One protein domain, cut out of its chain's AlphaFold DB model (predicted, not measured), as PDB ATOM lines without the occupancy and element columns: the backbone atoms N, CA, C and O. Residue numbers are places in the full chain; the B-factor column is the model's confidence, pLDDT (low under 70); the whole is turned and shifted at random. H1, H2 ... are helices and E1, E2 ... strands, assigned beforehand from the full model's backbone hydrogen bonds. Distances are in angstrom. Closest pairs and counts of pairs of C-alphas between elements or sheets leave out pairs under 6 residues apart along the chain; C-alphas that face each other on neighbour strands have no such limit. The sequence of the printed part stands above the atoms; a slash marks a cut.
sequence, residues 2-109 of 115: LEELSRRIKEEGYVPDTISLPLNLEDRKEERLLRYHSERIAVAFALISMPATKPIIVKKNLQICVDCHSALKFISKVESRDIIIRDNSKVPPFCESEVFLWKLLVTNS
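Overview. This is residues 2 to 109 of the 115 residues of a protein of Miscanthus lutarioriparius (UniProt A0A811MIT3). A small parallel sheet of two strands, E1 and E2, has helices H3 and H4 side by side over one face, and H1 crosses both helices on their side away from the sheet. H2 lies toward one end of the whole and H5 toward the other, while residues 92 to 98 stick out in a free loop. The printed part has 108 residues, with five named helices and two strands in the order H1 H2 H3 E1 H4 E2 H5; its class is mostly helix. It is compact, with a radius of gyration of the C-alphas of 14.3 A and spans of 42 by 37 by 27 A.

Arrangement. E1, residues 56 to 59, and E2, residues 83 to 86, are parallel at 15 degrees, with N 84 and O 56 2.7 A apart, within hydrogen-bond range. H4, residues 66 to 78, joins them in a strand-helix-strand unit, two parallel neighbour strands with a helix between, and its crossover is right-handed. The closest C-alphas of H4 and E2 are those of Ser 76 and Ile 83, 5.9 A apart. H3, residues 38 to 49, touches H4 with residues 39 to 43 alone, at a shallow tilt of 20 degrees, the same way; the closest C-alphas, Arg 40 and Cys 68, are 7.0 A apart. H1, residues 2 to 11, touches H4, about perpendicular at 81 degrees, closest at the C-alphas of Ile 9 and Phe 74, 5.5 A. H2, residues 28 to 35, is close to H1 but not clearly touching, with the C-alphas of Leu 2 and Arg 35 7.2 A apart. H5, residues 101 to 107, touches no helix. Every O i to N i+4 pair is within range in H1, H3 and H4, 3 of 4 in H2 and 2 of 3 in H5.

Along the chain. H4 is 18.6 A long, H3 16.0 A and H1 14.2 A. H1 begins at C-alpha 2 (18.758, -15.336, 18.602), and H5 ends at C-alpha 107 (0.458, 5.217, 12.469).

Size, cuts and confidence. The two C-alphas farthest apart, those of Asn 24 and Ser 109, are 43.5 A apart. The printed part has no cut; the links H1 to H2 and E2 to H5 are long. Residues 18 to 36 and 88 to 109 have pLDDT under 70.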
ATOM      1  N   LEU A   2      20.136 -14.804  18.627       84.56
ATOM      2  CA  LEU A   2      18.758 -15.336  18.602       84.56
ATOM      3  C   LEU A   2      18.310 -15.971  19.922       84.56
ATOM      4  O   LEU A   2      17.164 -15.788  20.323       84.56
ATOM      5  N   GLU A   3      19.200 -16.694  20.604       85.25
ATOM      6  CA  GLU A   3      18.900 -17.271  21.922       85.25
ATOM      7  C   GLU A   3      18.654 -16.190  22.972       85.25
ATOM      8  O   GLU A   3      17.680 -16.271  23.711       85.25
ATOM      9  N   GLU A   4      19.475 -15.141  22.967       88.75
ATOM     10  CA  GLU A   4      19.340 -14.009  23.882       88.75
ATOM     11  C   GLU A   4      18.061 -13.209  23.618       88.75
ATOM     12  O   GLU A   4      17.306 -12.930  24.543       88.75
ATOM     13  N   LEU A   5      17.749 -12.925  22.349       88.75
ATOM     14  CA  LEU A   5      16.468 -12.325  21.971       88.75
ATOM     15  C   LEU A   5      15.300 -13.195  22.429       88.75
ATOM     16  O   LEU A   5      14.348 -12.680  22.998       88.75
ATOM     17  N   SER A   6      15.389 -14.513  22.221       88.19
ATOM     18  CA  SER A   6      14.346 -15.460  22.629       88.19
ATOM     19  C   SER A   6      14.160 -15.490  24.146       88.19
ATOM     20  O   SER A   6      13.031 -15.612  24.608       88.19
ATOM     21  N   ARG A   7      15.243 -15.364  24.918       89.31
ATOM     22  CA  ARG A   7      15.193 -15.258  26.380       89.31
ATOM     23  C   ARG A   7      14.501 -13.965  26.808       89.31
ATOM     24  O   ARG A   7      13.524 -14.026  27.545       89.31
ATOM     25  N   ARG A   8      14.940 -12.820  26.279       92.12
ATOM     26  CA  ARG A   8      14.399 -11.500  26.641       92.12
ATOM     27  C   ARG A   8      12.919 -11.351  26.293       92.12
ATOM     28  O   ARG A   8      12.157 -10.829  27.093       92.12
ATOM     29  N   ILE A   9      12.481 -11.842  25.133       91.00
ATOM     30  CA  ILE A   9      11.050 -11.790  24.795       91.00
ATOM     31  C   ILE A   9      10.211 -12.722  25.671       91.00
ATOM     32  O   ILE A   9       9.084 -12.365  25.995       91.00
ATOM     33  N   LYS A  10      10.741 -13.888  26.079       89.25
ATOM     34  CA  LYS A  10      10.052 -14.789  27.018       89.25
ATOM     35  C   LYS A  10       9.887 -14.132  28.392       89.25
ATOM     36  O   LYS A  10       8.825 -14.253  28.988       89.25
ATOM     37  N   GLU A  11      10.899 -13.401  28.858       91.12
ATOM     38  CA  GLU A  11      10.828 -12.599  30.092       91.12
ATOM     39  C   GLU A  11       9.778 -11.484  30.002       91.12
ATOM     40  O   GLU A  11       9.109 -11.187  30.986       91.12
ATOM     41  N   GLU A  12       9.565 -10.939  28.803       88.19
ATOM     42  CA  GLU A  12       8.524  -9.948  28.515       88.19
ATOM     43  C   GLU A  12       7.119 -10.565  28.325       88.19
ATOM     44  O   GLU A  12       6.142  -9.845  28.113       88.19
ATOM     45  N   GLY A  13       6.995 -11.896  28.397       86.88
ATOM     46  CA  GLY A  13       5.720 -12.615  28.319       86.88
ATOM     47  C   GLY A  13       5.384 -13.227  26.956       86.88
ATOM     48  O   GLY A  13       4.240 -13.622  26.736       86.88
ATOM     49  N   TYR A  14       6.346 -13.334  26.033       85.94
ATOM     50  CA  TYR A  14       6.156 -14.112  24.805       85.94
ATOM     51  C   TYR A  14       6.032 -15.608  25.119       85.94
ATOM     52  O   TYR A  14       6.945 -16.218  25.684       85.94
ATOM     53  N   VAL A  15       4.931 -16.206  24.665       82.56
ATOM     54  CA  VAL A  15       4.690 -17.651  24.705       82.56
ATOM     55  C   VAL A  15       4.767 -18.185  23.270       82.56
ATOM     56  O   VAL A  15       4.014 -17.699  22.424       82.56
ATOM     57  N   PRO A  16       5.676 -19.131  22.966       79.44
ATOM     58  CA  PRO A  16       5.765 -19.725  21.636       79.44
ATOM     59  C   PRO A  16       4.485 -20.486  21.290       79.44
ATOM     60  O   PRO A  16       4.005 -21.271  22.107       79.44
ATOM     61  N   ASP A  17       3.975 -20.300  20.074       70.62
ATOM     62  CA  ASP A  17       2.833 -21.072  19.582       70.62
ATOM     63  C   ASP A  17       3.320 -22.367  18.909       70.62
ATOM     64  O   ASP A  17       3.650 -22.405  17.718       70.62
ATOM     65  N   THR A  18       3.413 -23.441  19.699       63.91
ATOM     66  CA  THR A  18       3.859 -24.771  19.248       63.91
ATOM     67  C   THR A  18       2.793 -25.539  18.464       63.91
ATOM     68  O   THR A  18       3.111 -26.543  17.836       63.91
ATOM     69  N   ILE A  19       1.550 -25.047  18.400       54.06
ATOM     70  CA  ILE A  19       0.418 -25.745  17.762       54.06
ATOM     71  C   ILE A  19       0.612 -25.871  16.237       54.06
ATOM     72  O   ILE A  19       0.012 -26.726  15.586       54.06
ATOM     73  N   SER A  20       1.477 -25.040  15.650       50.91
ATOM     74  CA  SER A  20       1.728 -25.002  14.205       50.91
ATOM     75  C   SER A  20       2.738 -26.037  13.680       50.91
ATOM     76  O   SER A  20       2.929 -26.108  12.461       50.91
ATOM     77  N   LEU A  21       3.371 -26.851  14.539       52.28
ATOM     78  CA  LEU A  21       4.273 -27.918  14.090       52.28
ATOM     79  C   LEU A  21       3.549 -29.263  13.875       52.28
ATOM     80  O   LEU A  21       2.687 -29.641  14.665       52.28
ATOM     81  N   PRO A  22       3.893 -30.025  12.813       45.88
ATOM     82  CA  PRO A  22       3.403 -31.391  12.648       45.88
ATOM     83  C   PRO A  22       3.804 -32.254  13.855       45.88
ATOM     84  O   PRO A  22       4.996 -32.405  14.127       45.88
ATOM     85  N   LEU A  23       2.803 -32.822  14.540       48.97
ATOM     86  CA  LEU A  23       2.930 -33.674  15.730       48.97
ATOM     87  C   LEU A  23       4.092 -34.689  15.644       48.97
ATOM     88  O   LEU A  23       4.189 -35.430  14.663       48.97
ATOM     89  N   ASN A  24       4.831 -34.811  16.759       48.00
ATOM     90  CA  ASN A  24       5.854 -35.815  17.132       48.00
ATOM     91  C   ASN A  24       7.313 -35.339  17.185       48.00
ATOM     92  O   ASN A  24       8.227 -36.103  16.864       48.00
ATOM     93  N   LEU A  25       7.585 -34.130  17.672       52.81
ATOM     94  CA  LEU A  25       8.930 -33.795  18.135       52.81
ATOM     95  C   LEU A  25       8.832 -33.309  19.578       52.81
ATOM     96  O   LEU A  25       8.139 -32.348  19.850       52.81
ATOM     97  N   GLU A  26       9.510 -33.994  20.505       55.12
ATOM     98  CA  GLU A  26       9.609 -33.608  21.924       55.12
ATOM     99  C   GLU A  26       9.722 -32.080  22.057       55.12
ATOM    100  O   GLU A  26      10.674 -31.520  21.514       55.12
ATOM    101  N   ASP A  27       8.791 -31.422  22.756       54.59
ATOM    102  CA  ASP A  27       8.497 -29.969  22.765       54.59
ATOM    103  C   ASP A  27       9.714 -29.012  22.694       54.59
ATOM    104  O   ASP A  27       9.667 -27.922  22.118       54.59
ATOM    105  N   ARG A  28      10.875 -29.422  23.226       50.31
ATOM    106  CA  ARG A  28      12.148 -28.680  23.116       50.31
ATOM    107  C   ARG A  28      12.688 -28.554  21.685       50.31
ATOM    108  O   ARG A  28      13.460 -27.632  21.410       50.31
ATOM    109  N   LYS A  29      12.365 -29.489  20.792       51.75
ATOM    110  CA  LYS A  29      12.751 -29.486  19.373       51.75
ATOM    111  C   LYS A  29      11.856 -28.540  18.576       51.75
ATOM    112  O   LYS A  29      12.374 -27.808  17.737       51.75
ATOM    113  N   GLU A  30      10.568 -28.473  18.897       57.19
ATOM    114  CA  GLU A  30       9.604 -27.585  18.238       57.19
ATOM    115  C   GLU A  30       9.921 -26.109  18.499       57.19
ATOM    116  O   GLU A  30      10.063 -25.326  17.558       57.19
ATOM    117  N   GLU A  31      10.212 -25.743  19.754       57.75
ATOM    118  CA  GLU A  31      10.662 -24.384  20.079       57.75
ATOM    119  C   GLU A  31      11.961 -23.984  19.366       57.75
ATOM    120  O   GLU A  31      12.205 -22.800  19.122       57.75
ATOM    121  N   ARG A  32      12.859 -24.942  19.105       59.06
ATOM    122  CA  ARG A  32      14.099 -24.665  18.370       59.06
ATOM    123  C   ARG A  32      13.785 -24.375  16.910       59.06
ATOM    124  O   ARG A  32      14.337 -23.423  16.378       59.06
ATOM    125  N   LEU A  33      12.886 -25.128  16.285       61.00
ATOM    126  CA  LEU A  33      12.519 -24.933  14.881       61.00
ATOM    127  C   LEU A  33      11.870 -23.563  14.642       61.00
ATOM    128  O   LEU A  33      12.296 -22.848  13.733       61.00
ATOM    129  N   LEU A  34      10.966 -23.131  15.529       60.06
ATOM    130  CA  LEU A  34      10.354 -21.794  15.480       60.06
ATOM    131  C   LEU A  34      11.387 -20.657  15.575       60.06
ATOM    132  O   LEU A  34      11.223 -19.595  14.970       60.06
ATOM    133  N   ARG A  35      12.497 -20.866  16.301       62.94
ATOM    134  CA  ARG A  35      13.594 -19.883  16.407       62.94
ATOM    135  C   ARG A  35      14.373 -19.701  15.105       62.94
ATOM    136  O   ARG A  35      14.960 -18.636  14.919       62.94
ATOM    137  N   TYR A  36      14.383 -20.700  14.223       67.75
ATOM    138  CA  TYR A  36      15.134 -20.676  12.962       67.75
ATOM    139  C   TYR A  36      14.294 -20.266  11.752       67.75
ATOM    140  O   TYR A  36      14.756 -20.357  10.615       67.75
ATOM    141  N   HIS A  37      13.082 -19.757  11.975       84.06
ATOM    142  CA  HIS A  37      12.333 -19.090  10.919       84.06
ATOM    143  C   HIS A  37      13.133 -17.910  10.353       84.06
ATOM    144  O   HIS A  37      13.747 -17.127  11.090       84.06
ATOM    145  N   SER A  38      13.144 -17.796   9.023       85.50
ATOM    146  CA  SER A  38      14.002 -16.846   8.308       85.50
ATOM    147  C   SER A  38      13.723 -15.390   8.685       85.50
ATOM    148  O   SER A  38      14.628 -14.564   8.652       85.50
ATOM    149  N   GLU A  39      12.507 -15.086   9.130       86.12
ATOM    150  CA  GLU A  39      12.075 -13.796   9.664       86.12
ATOM    151  C   GLU A  39      12.828 -13.417  10.940       86.12
ATOM    152  O   GLU A  39      13.325 -12.298  11.063       86.12
ATOM    153  N   ARG A  40      12.949 -14.356  11.886       88.75
ATOM    154  CA  ARG A  40      13.649 -14.119  13.156       88.75
ATOM    155  C   ARG A  40      15.139 -13.940  12.908       88.75
ATOM    156  O   ARG A  40      15.748 -13.041  13.484       88.75
ATOM    157  N   ILE A  41      15.706 -14.750  12.010       90.38
ATOM    158  CA  ILE A  41      17.105 -14.628  11.584       90.38
ATOM    159  C   ILE A  41      17.343 -13.261  10.930       90.38
ATOM    160  O   ILE A  41      18.299 -12.577  11.290       90.38
ATOM    161  N   ALA A  42      16.460 -12.833  10.023       91.00
ATOM    162  CA  ALA A  42      16.569 -11.545   9.347       91.00
ATOM    163  C   ALA A  42      16.552 -10.372  10.337       91.00
ATOM    164  O   ALA A  42      17.393  -9.480  10.239       91.00
ATOM    165  N   VAL A  43      15.655 -10.390  11.329       90.44
ATOM    166  CA  VAL A  43      15.611  -9.346  12.366       90.44
ATOM    167  C   VAL A  43      16.834  -9.389  13.271       90.44
ATOM    168  O   VAL A  43      17.418  -8.341  13.536       90.44
ATOM    169  N   ALA A  44      17.278 -10.570  13.700       92.00
ATOM    170  CA  ALA A  44      18.490 -10.690  14.504       92.00
ATOM    171  C   ALA A  44      19.720 -10.143  13.763       92.00
ATOM    172  O   ALA A  44      20.538  -9.441  14.355       92.00
ATOM    173  N   PHE A  45      19.829 -10.418  12.462       91.81
ATOM    174  CA  PHE A  45      20.891  -9.868  11.629       91.81
ATOM    175  C   PHE A  45      20.761  -8.349  11.458       91.81
ATOM    176  O   PHE A  45      21.755  -7.630  11.563       91.81
ATOM    177  N   ALA A  46      19.550  -7.838  11.234       91.69
ATOM    178  CA  ALA A  46      19.295  -6.407  11.104       91.69
ATOM    179  C   ALA A  46      19.620  -5.637  12.395       91.69
ATOM    180  O   ALA A  46      20.200  -4.558  12.331       91.69
ATOM    181  N   LEU A  47      19.330  -6.207  13.568       91.00
ATOM    182  CA  LEU A  47      19.695  -5.615  14.859       91.00
ATOM    183  C   LEU A  47      21.212  -5.451  15.023       91.00
ATOM    184  O   LEU A  47      21.648  -4.459  15.593       91.00
ATOM    185  N   ILE A  48      22.002  -6.392  14.499       91.56
ATOM    186  CA  ILE A  48      23.471  -6.337  14.548       91.56
ATOM    187  C   ILE A  48      24.030  -5.380  13.489       91.56
ATOM    188  O   ILE A  48      24.969  -4.635  13.749       91.56
ATOM    189  N   SER A  49      23.486  -5.430  12.273       91.56
ATOM    190  CA  SER A  49      24.072  -4.767  11.100       91.56
ATOM    191  C   SER A  49      23.590  -3.334  10.884       91.56
ATOM    192  O   SER A  49      24.261  -2.561  10.200       91.56
ATOM    193  N   MET A  50      22.434  -2.959  11.439       90.81
ATOM    194  CA  MET A  50      21.827  -1.649  11.219       90.81
ATOM    195  C   MET A  50      21.893  -0.775  12.477       90.81
ATOM    196  O   MET A  50      21.552  -1.247  13.564       90.81
ATOM    197  N   PRO A  51      22.181   0.534  12.336       89.81
ATOM    198  CA  PRO A  51      22.204   1.463  13.463       89.81
ATOM    199  C   PRO A  51      20.836   1.533  14.146       89.81
ATOM    200  O   PRO A  51      19.811   1.522  13.464       89.81
ATOM    201  N   ALA A  52      20.820   1.649  15.477       87.81
ATOM    202  CA  ALA A  52      19.603   1.617  16.296       87.81
ATOM    203  C   ALA A  52      18.557   2.684  15.919       87.81
ATOM    204  O   ALA A  52      17.370   2.484  16.141       87.81
ATOM    205  N   THR A  53      18.980   3.781  15.285       86.56
ATOM    206  CA  THR A  53      18.111   4.888  14.854       86.56
ATOM    207  C   THR A  53      17.214   4.565  13.659       86.56
ATOM    208  O   THR A  53      16.319   5.345  13.349       86.56
ATOM    209  N   LYS A  54      17.456   3.457  12.943       86.56
ATOM    210  CA  LYS A  54      16.678   3.090  11.750       86.56
ATOM    211  C   LYS A  54      15.677   1.972  12.042       86.56
ATOM    212  O   LYS A  54      16.063   1.000  12.692       86.56
ATOM    213  N   PRO A  55      14.457   2.018  11.482       85.75
ATOM    214  CA  PRO A  55      13.534   0.892  11.555       85.75
ATOM    215  C   PRO A  55      14.091  -0.323  10.799       85.75
ATOM    216  O   PRO A  55      14.823  -0.183   9.813       85.75
ATOM    217  N   ILE A  56      13.728  -1.522  11.245       88.69
ATOM    218  CA  ILE A  56      14.040  -2.785  10.569       88.69
ATOM    219  C   ILE A  56      12.873  -3.130   9.652       88.69
ATOM    220  O   ILE A  56      11.732  -3.118  10.091       88.69
ATOM    221  N   ILE A  57      13.134  -3.462   8.387       87.00
ATOM    222  CA  ILE A  57      12.078  -3.822   7.431       87.00
ATOM    223  C   ILE A  57      12.270  -5.273   6.989       87.00
ATOM    224  O   ILE A  57      13.238  -5.590   6.301       87.00
ATOM    225  N   VAL A  58      11.321  -6.138   7.336       84.44
ATOM    226  CA  VAL A  58      11.279  -7.542   6.919       84.44
ATOM    227  C   VAL A  58      10.279  -7.679   5.778       84.44
ATOM    228  O   VAL A  58       9.083  -7.459   5.963       84.44
ATOM    229  N   LYS A  59      10.763  -8.033   4.584       82.12
ATOM    230  CA  LYS A  59       9.915  -8.319   3.419       82.12
ATOM    231  C   LYS A  59       9.909  -9.818   3.153       82.12
ATOM    232  O   LYS A  59      10.977 -10.400   2.971       82.12
ATOM    233  N   LYS A  60       8.728 -10.427   3.082       77.62
ATOM    234  CA  LYS A  60       8.564 -11.833   2.709       77.62
ATOM    235  C   LYS A  60       7.490 -11.963   1.633       77.62
ATOM    236  O   LYS A  60       6.413 -11.395   1.738       77.62
ATOM    237  N   ASN A  61       7.786 -12.723   0.582       74.25
ATOM    238  CA  ASN A  61       6.808 -12.992  -0.484       74.25
ATOM    239  C   ASN A  61       5.757 -14.037  -0.058       74.25
ATOM    240  O   ASN A  61       4.726 -14.189  -0.708       74.25
ATOM    241  N   LEU A  62       6.030 -14.754   1.035       75.88
ATOM    242  CA  LEU A  62       5.149 -15.730   1.666       75.88
ATOM    243  C   LEU A  62       4.545 -15.137   2.940       75.88
ATOM    244  O   LEU A  62       5.137 -14.238   3.537       75.88
ATOM    245  N   GLN A  63       3.395 -15.663   3.356       75.50
ATOM    246  CA  GLN A  63       2.782 -15.320   4.637       75.50
ATOM    247  C   GLN A  63       3.709 -15.721   5.787       75.50
ATOM    248  O   GLN A  63       4.265 -16.823   5.797       75.50
ATOM    249  N   ILE A  64       3.881 -14.813   6.742       78.81
ATOM    250  CA  ILE A  64       4.682 -15.058   7.937       78.81
ATOM    251  C   ILE A  64       3.849 -15.851   8.948       78.81
ATOM    252  O   ILE A  64       2.634 -15.678   9.059       78.81
ATOM    253  N   CYS A  65       4.508 -16.748   9.676       78.19
ATOM    254  CA  CYS A  65       3.852 -17.589  10.668       78.19
ATOM    255  C   CYS A  65       3.299 -16.768  11.854       78.19
ATOM    256  O   CYS A  65       3.871 -15.738  12.211       78.19
ATOM    257  N   VAL A  66       2.216 -17.224  12.495       79.19
ATOM    258  CA  VAL A  66       1.591 -16.516  13.637       79.19
ATOM    259  C   VAL A  66       2.573 -16.355  14.804       79.19
ATOM    260  O   VAL A  66       2.699 -15.266  15.370       79.19
ATOM    261  N   ASP A  67       3.355 -17.399  15.094       83.56
ATOM    262  CA  ASP A  67       4.422 -17.355  16.100       83.56
ATOM    263  C   ASP A  67       5.477 -16.284  15.781       83.56
ATOM    264  O   ASP A  67       5.913 -15.538  16.654       83.56
ATOM    265  N   CYS A  68       5.843 -16.150  14.508       83.19
ATOM    266  CA  CYS A  68       6.832 -15.197  14.031       83.19
ATOM    267  C   CYS A  68       6.323 -13.764  14.212       83.19
ATOM    268  O   CYS A  68       7.063 -12.915  14.699       83.19
ATOM    269  N   HIS A  69       5.066 -13.498  13.840       84.56
ATOM    270  CA  HIS A  69       4.418 -12.198  14.051       84.56
ATOM    271  C   HIS A  69       4.439 -11.814  15.532       84.56
ATOM    272  O   HIS A  69       4.881 -10.718  15.888       84.56
ATOM    273  N   SER A  70       4.059 -12.753  16.398       85.50
ATOM    274  CA  SER A  70       4.084 -12.566  17.849       85.50
ATOM    275  C   SER A  70       5.502 -12.315  18.360       85.50
ATOM    276  O   SER A  70       5.754 -11.305  19.015       85.50
ATOM    277  N   ALA A  71       6.467 -13.160  17.998       87.81
ATOM    278  CA  ALA A  71       7.858 -13.015  18.409       87.81
ATOM    279  C   ALA A  71       8.442 -11.658  17.986       87.81
ATOM    280  O   ALA A  71       9.073 -10.984  18.796       87.81
ATOM    281  N   LEU A  72       8.208 -11.223  16.744       89.25
ATOM    282  CA  LEU A  72       8.701  -9.940  16.238       89.25
ATOM    283  C   LEU A  72       8.085  -8.744  16.976       89.25
ATOM    284  O   LEU A  72       8.795  -7.775  17.245       89.25
ATOM    285  N   LYS A  73       6.809  -8.822  17.370       86.44
ATOM    286  CA  LYS A  73       6.152  -7.802  18.205       86.44
ATOM    287  C   LYS A  73       6.855  -7.644  19.554       86.44
ATOM    288  O   LYS A  73       7.153  -6.522  19.962       86.44
ATOM    289  N   PHE A  74       7.177  -8.750  20.224       88.94
ATOM    290  CA  PHE A  74       7.927  -8.693  21.480       88.94
ATOM    291  C   PHE A  74       9.372  -8.230  21.276       88.94
ATOM    292  O   PHE A  74       9.864  -7.446  22.081       88.94
ATOM    293  N   ILE A  75      10.040  -8.638  20.190       90.31
ATOM    294  CA  ILE A  75      11.395  -8.153  19.875       90.31
ATOM    295  C   ILE A  75      11.380  -6.631  19.690       90.31
ATOM    296  O   ILE A  75      12.243  -5.952  20.236       90.31
ATOM    297  N   SER A  76      10.391  -6.084  18.977       88.75
ATOM    298  CA  SER A  76      10.247  -4.635  18.784       88.75
ATOM    299  C   SER A  76      10.127  -3.890  20.117       88.75
ATOM    300  O   SER A  76      10.811  -2.886  20.322       88.75
ATOM    301  N   LYS A  77       9.338  -4.430  21.056       87.81
ATOM    302  CA  LYS A  77       9.188  -3.881  22.411       87.81
ATOM    303  C   LYS A  77      10.499  -3.943  23.204       87.81
ATOM    304  O   LYS A  77      10.948  -2.933  23.736       87.81
ATOM    305  N   VAL A  78      11.129  -5.116  23.248       92.25
ATOM    306  CA  VAL A  78      12.352  -5.388  24.022       92.25
ATOM    307  C   VAL A  78      13.558  -4.590  23.517       92.25
ATOM    308  O   VAL A  78      14.395  -4.173  24.315       92.25
ATOM    309  N   GLU A  79      13.661  -4.380  22.205       89.12
ATOM    310  CA  GLU A  79      14.734  -3.597  21.578       89.12
ATOM    311  C   GLU A  79      14.381  -2.111  21.430       89.12
ATOM    312  O   GLU A  79      15.206  -1.341  20.943       89.12
ATOM    313  N   SER A  80      13.168  -1.703  21.833       89.44
ATOM    314  CA  SER A  80      12.642  -0.341  21.644       89.44
ATOM    315  C   SER A  80      12.854   0.167  20.214       89.44
ATOM    316  O   SER A  80      13.310   1.289  19.987       89.44
ATOM    317  N   ARG A  81      12.580  -0.703  19.236       85.94
ATOM    318  CA  ARG A  81      12.902  -0.469  17.829       85.94
ATOM    319  C   ARG A  81      11.759  -0.881  16.926       85.94
ATOM    320  O   ARG A  81      11.224  -1.984  17.047       85.94
ATOM    321  N   ASP A  82      11.449  -0.023  15.964       85.25
ATOM    322  CA  ASP A  82      10.407  -0.291  14.985       85.25
ATOM    323  C   ASP A  82      10.820  -1.426  14.048       85.25
ATOM    324  O   ASP A  82      11.858  -1.372  13.377       85.25
ATOM    325  N   ILE A  83       9.976  -2.453  13.984       87.25
ATOM    326  CA  ILE A  83      10.083  -3.549  13.025       87.25
ATOM    327  C   ILE A  83       8.870  -3.442  12.117       87.25
ATOM    328  O   ILE A  83       7.748  -3.506  12.594       87.25
ATOM    329  N   ILE A  84       9.093  -3.277  10.816       84.75
ATOM    330  CA  ILE A  84       8.075  -3.164   9.774       84.75
ATOM    331  C   ILE A  84       8.056  -4.472   8.983       84.75
ATOM    332  O   ILE A  84       9.059  -4.874   8.399       84.75
ATOM    333  N   ILE A  85       6.901  -5.122   8.923       82.06
ATOM    334  CA  ILE A  85       6.685  -6.425   8.323       82.06
ATOM    335  C   ILE A  85       5.854  -6.192   7.070       82.06
ATOM    336  O   ILE A  85       4.819  -5.525   7.101       82.06
ATOM    337  N   ARG A  86       6.342  -6.706   5.947       82.31
ATOM    338  CA  ARG A  86       5.620  -6.731   4.678       82.31
ATOM    339  C   ARG A  86       5.577  -8.168   4.202       82.31
ATOM    340  O   ARG A  86       6.558  -8.647   3.632       82.31
ATOM    341  N   ASP A  87       4.469  -8.842   4.458       76.75
ATOM    342  CA  ASP A  87       4.200 -10.178   3.950       76.75
ATOM    343  C   ASP A  87       3.008 -10.187   2.988       76.75
ATOM    344  O   ASP A  87       2.318  -9.185   2.791       76.75
ATOM    345  N   ASN A  88       2.796 -11.323   2.327       69.50
ATOM    346  CA  ASN A  88       1.670 -11.520   1.414       69.50
ATOM    347  C   ASN A  88       0.408 -11.991   2.164       69.50
ATOM    348  O   ASN A  88      -0.353 -12.813   1.649       69.50
ATOM    349  N   SER A  89       0.205 -11.537   3.409       61.75
ATOM    350  CA  SER A  89      -0.965 -11.924   4.192       61.75
ATOM    351  C   SER A  89      -2.227 -11.378   3.518       61.75
ATOM    352  O   SER A  89      -2.474 -10.170   3.500       61.75
ATOM    353  N   LYS A  90      -3.047 -12.268   2.958       55.66
ATOM    354  CA  LYS A  90      -4.403 -11.926   2.530       55.66
ATOM    355  C   LYS A  90      -5.288 -11.944   3.768       55.66
ATOM    356  O   LYS A  90      -5.817 -12.990   4.125       55.66
ATOM    357  N   VAL A  91      -5.423 -10.811   4.448       50.06
ATOM    358  CA  VAL A  91      -6.420 -10.702   5.517       50.06
ATOM    359  C   VAL A  91      -7.828 -10.763   4.923       50.06
ATOM    360  O   VAL A  91      -8.131  -9.974   4.024       50.06
ATOM    361  N   PRO A  92      -8.706 -11.669   5.387       39.84
ATOM    362  CA  PRO A  92     -10.127 -11.569   5.094       39.84
ATOM    363  C   PRO A  92     -10.672 -10.267   5.706       39.84
ATOM    364  O   PRO A  92     -10.342  -9.966   6.855       39.84
ATOM    365  N   PRO A  93     -11.527  -9.499   5.006       42.41
ATOM    366  CA  PRO A  93     -12.036  -8.200   5.469       42.41
ATOM    367  C   PRO A  93     -12.972  -8.258   6.695       42.41
ATOM    368  O   PRO A  93     -13.590  -7.252   7.025       42.41
ATOM    369  N   PHE A  94     -13.105  -9.405   7.367       32.78
ATOM    370  CA  PHE A  94     -14.088  -9.607   8.434       32.78
ATOM    371  C   PHE A  94     -13.596 -10.535   9.557       32.78
ATOM    372  O   PHE A  94     -14.338 -11.379  10.049       32.78
ATOM    373  N   CYS A  95     -12.329 -10.418   9.957       33.97
ATOM    374  CA  CYS A  95     -11.860 -11.043  11.193       33.97
ATOM    375  C   CYS A  95     -11.286  -9.962  12.113       33.97
ATOM    376  O   CYS A  95     -10.159  -9.502  11.935       33.97
ATOM    377  N   GLU A  96     -12.094  -9.537  13.081       33.50
ATOM    378  CA  GLU A  96     -11.757  -8.599  14.161       33.50
ATOM    379  C   GLU A  96     -10.824  -9.237  15.212       33.50
ATOM    380  O   GLU A  96     -11.035  -9.154  16.417       33.50
ATOM    381  N   SER A  97      -9.747  -9.885  14.768       38.38
ATOM    382  CA  SER A  97      -8.648 -10.267  15.655       38.38
ATOM    383  C   SER A  97      -7.297 -10.033  14.971       38.38
ATOM    384  O   SER A  97      -6.939 -10.610  13.951       38.38
ATOM    385  N   GLU A  98      -6.575  -9.074  15.548       40.41
ATOM    386  CA  GLU A  98      -5.124  -8.866  15.493       40.41
ATOM    387  C   GLU A  98      -4.418  -8.331  14.238       40.41
ATOM    388  O   GLU A  98      -3.285  -7.875  14.393       40.41
ATOM    389  N   VAL A  99      -5.032  -8.214  13.054       42.38
ATOM    390  CA  VAL A  99      -4.294  -7.623  11.903       42.38
ATOM    391  C   VAL A  99      -4.539  -6.120  11.696       42.38
ATOM    392  O   VAL A  99      -3.673  -5.401  11.191       42.38
ATOM    393  N   PHE A 100      -5.668  -5.578  12.158       32.09
ATOM    394  CA  PHE A 100      -6.004  -4.161  11.936       32.09
ATOM    395  C   PHE A 100      -5.304  -3.182  12.895       32.09
ATOM    396  O   PHE A 100      -5.132  -2.003  12.576       32.09
ATOM    397  N   LEU A 101      -4.822  -3.668  14.042       40.31
ATOM    398  CA  LEU A 101      -4.121  -2.838  15.025       40.31
ATOM    399  C   LEU A 101      -2.677  -2.516  14.633       40.31
ATOM    400  O   LEU A 101      -2.109  -1.576  15.178       40.31
ATOM    401  N   TRP A 102      -2.079  -3.232  13.678       38.72
ATOM    402  CA  TRP A 102      -0.684  -2.983  13.314       38.72
ATOM    403  C   TRP A 102      -0.498  -1.762  12.409       38.72
ATOM    404  O   TRP A 102       0.502  -1.057  12.520       38.72
ATOM    405  N   LYS A 103      -1.507  -1.435  11.589       37.06
ATOM    406  CA  LYS A 103      -1.572  -0.117  10.946       37.06
ATOM    407  C   LYS A 103      -1.782   0.967  11.996       37.06
ATOM    408  O   LYS A 103      -1.001   1.901  12.033       37.06
ATOM    409  N   LEU A 104      -2.761   0.811  12.888       36.50
ATOM    410  CA  LEU A 104      -3.118   1.861  13.845       36.50
ATOM    411  C   LEU A 104      -2.046   2.133  14.907       36.50
ATOM    412  O   LEU A 104      -1.823   3.293  15.212       36.50
ATOM    413  N   LEU A 105      -1.336   1.137  15.440       40.34
ATOM    414  CA  LEU A 105      -0.322   1.377  16.479       40.34
ATOM    415  C   LEU A 105       0.981   1.974  15.923       40.34
ATOM    416  O   LEU A 105       1.620   2.771  16.610       40.34
ATOM    417  N   VAL A 106       1.338   1.664  14.671       41.50
ATOM    418  CA  VAL A 106       2.491   2.283  13.995       41.50
ATOM    419  C   VAL A 106       2.126   3.666  13.430       41.50
ATOM    420  O   VAL A 106       2.969   4.558  13.432       41.50
ATOM    421  N   THR A 107       0.874   3.905  13.007       38.72
ATOM    422  CA  THR A 107       0.458   5.217  12.469       38.72
ATOM    423  C   THR A 107      -0.033   6.216  13.521       38.72
ATOM    424  O   THR A 107       0.114   7.412  13.293       38.72
ATOM    425  N   ASN A 108      -0.591   5.795  14.668       30.97
ATOM    426  CA  ASN A 108      -1.083   6.748  15.686       30.97
ATOM    427  C   ASN A 108       0.008   7.373  16.561       30.97
ATOM    428  O   ASN A 108      -0.302   8.290  17.316       30.97
ATOM    429  N   SER A 109       1.264   6.924  16.472       38.47
ATOM    430  CA  SER A 109       2.349   7.556  17.236       38.47
ATOM    431  C   SER A 109       2.996   8.744  16.510       38.47
ATOM    432  O   SER A 109       3.618   9.563  17.176       38.47
TER     433      SER A 109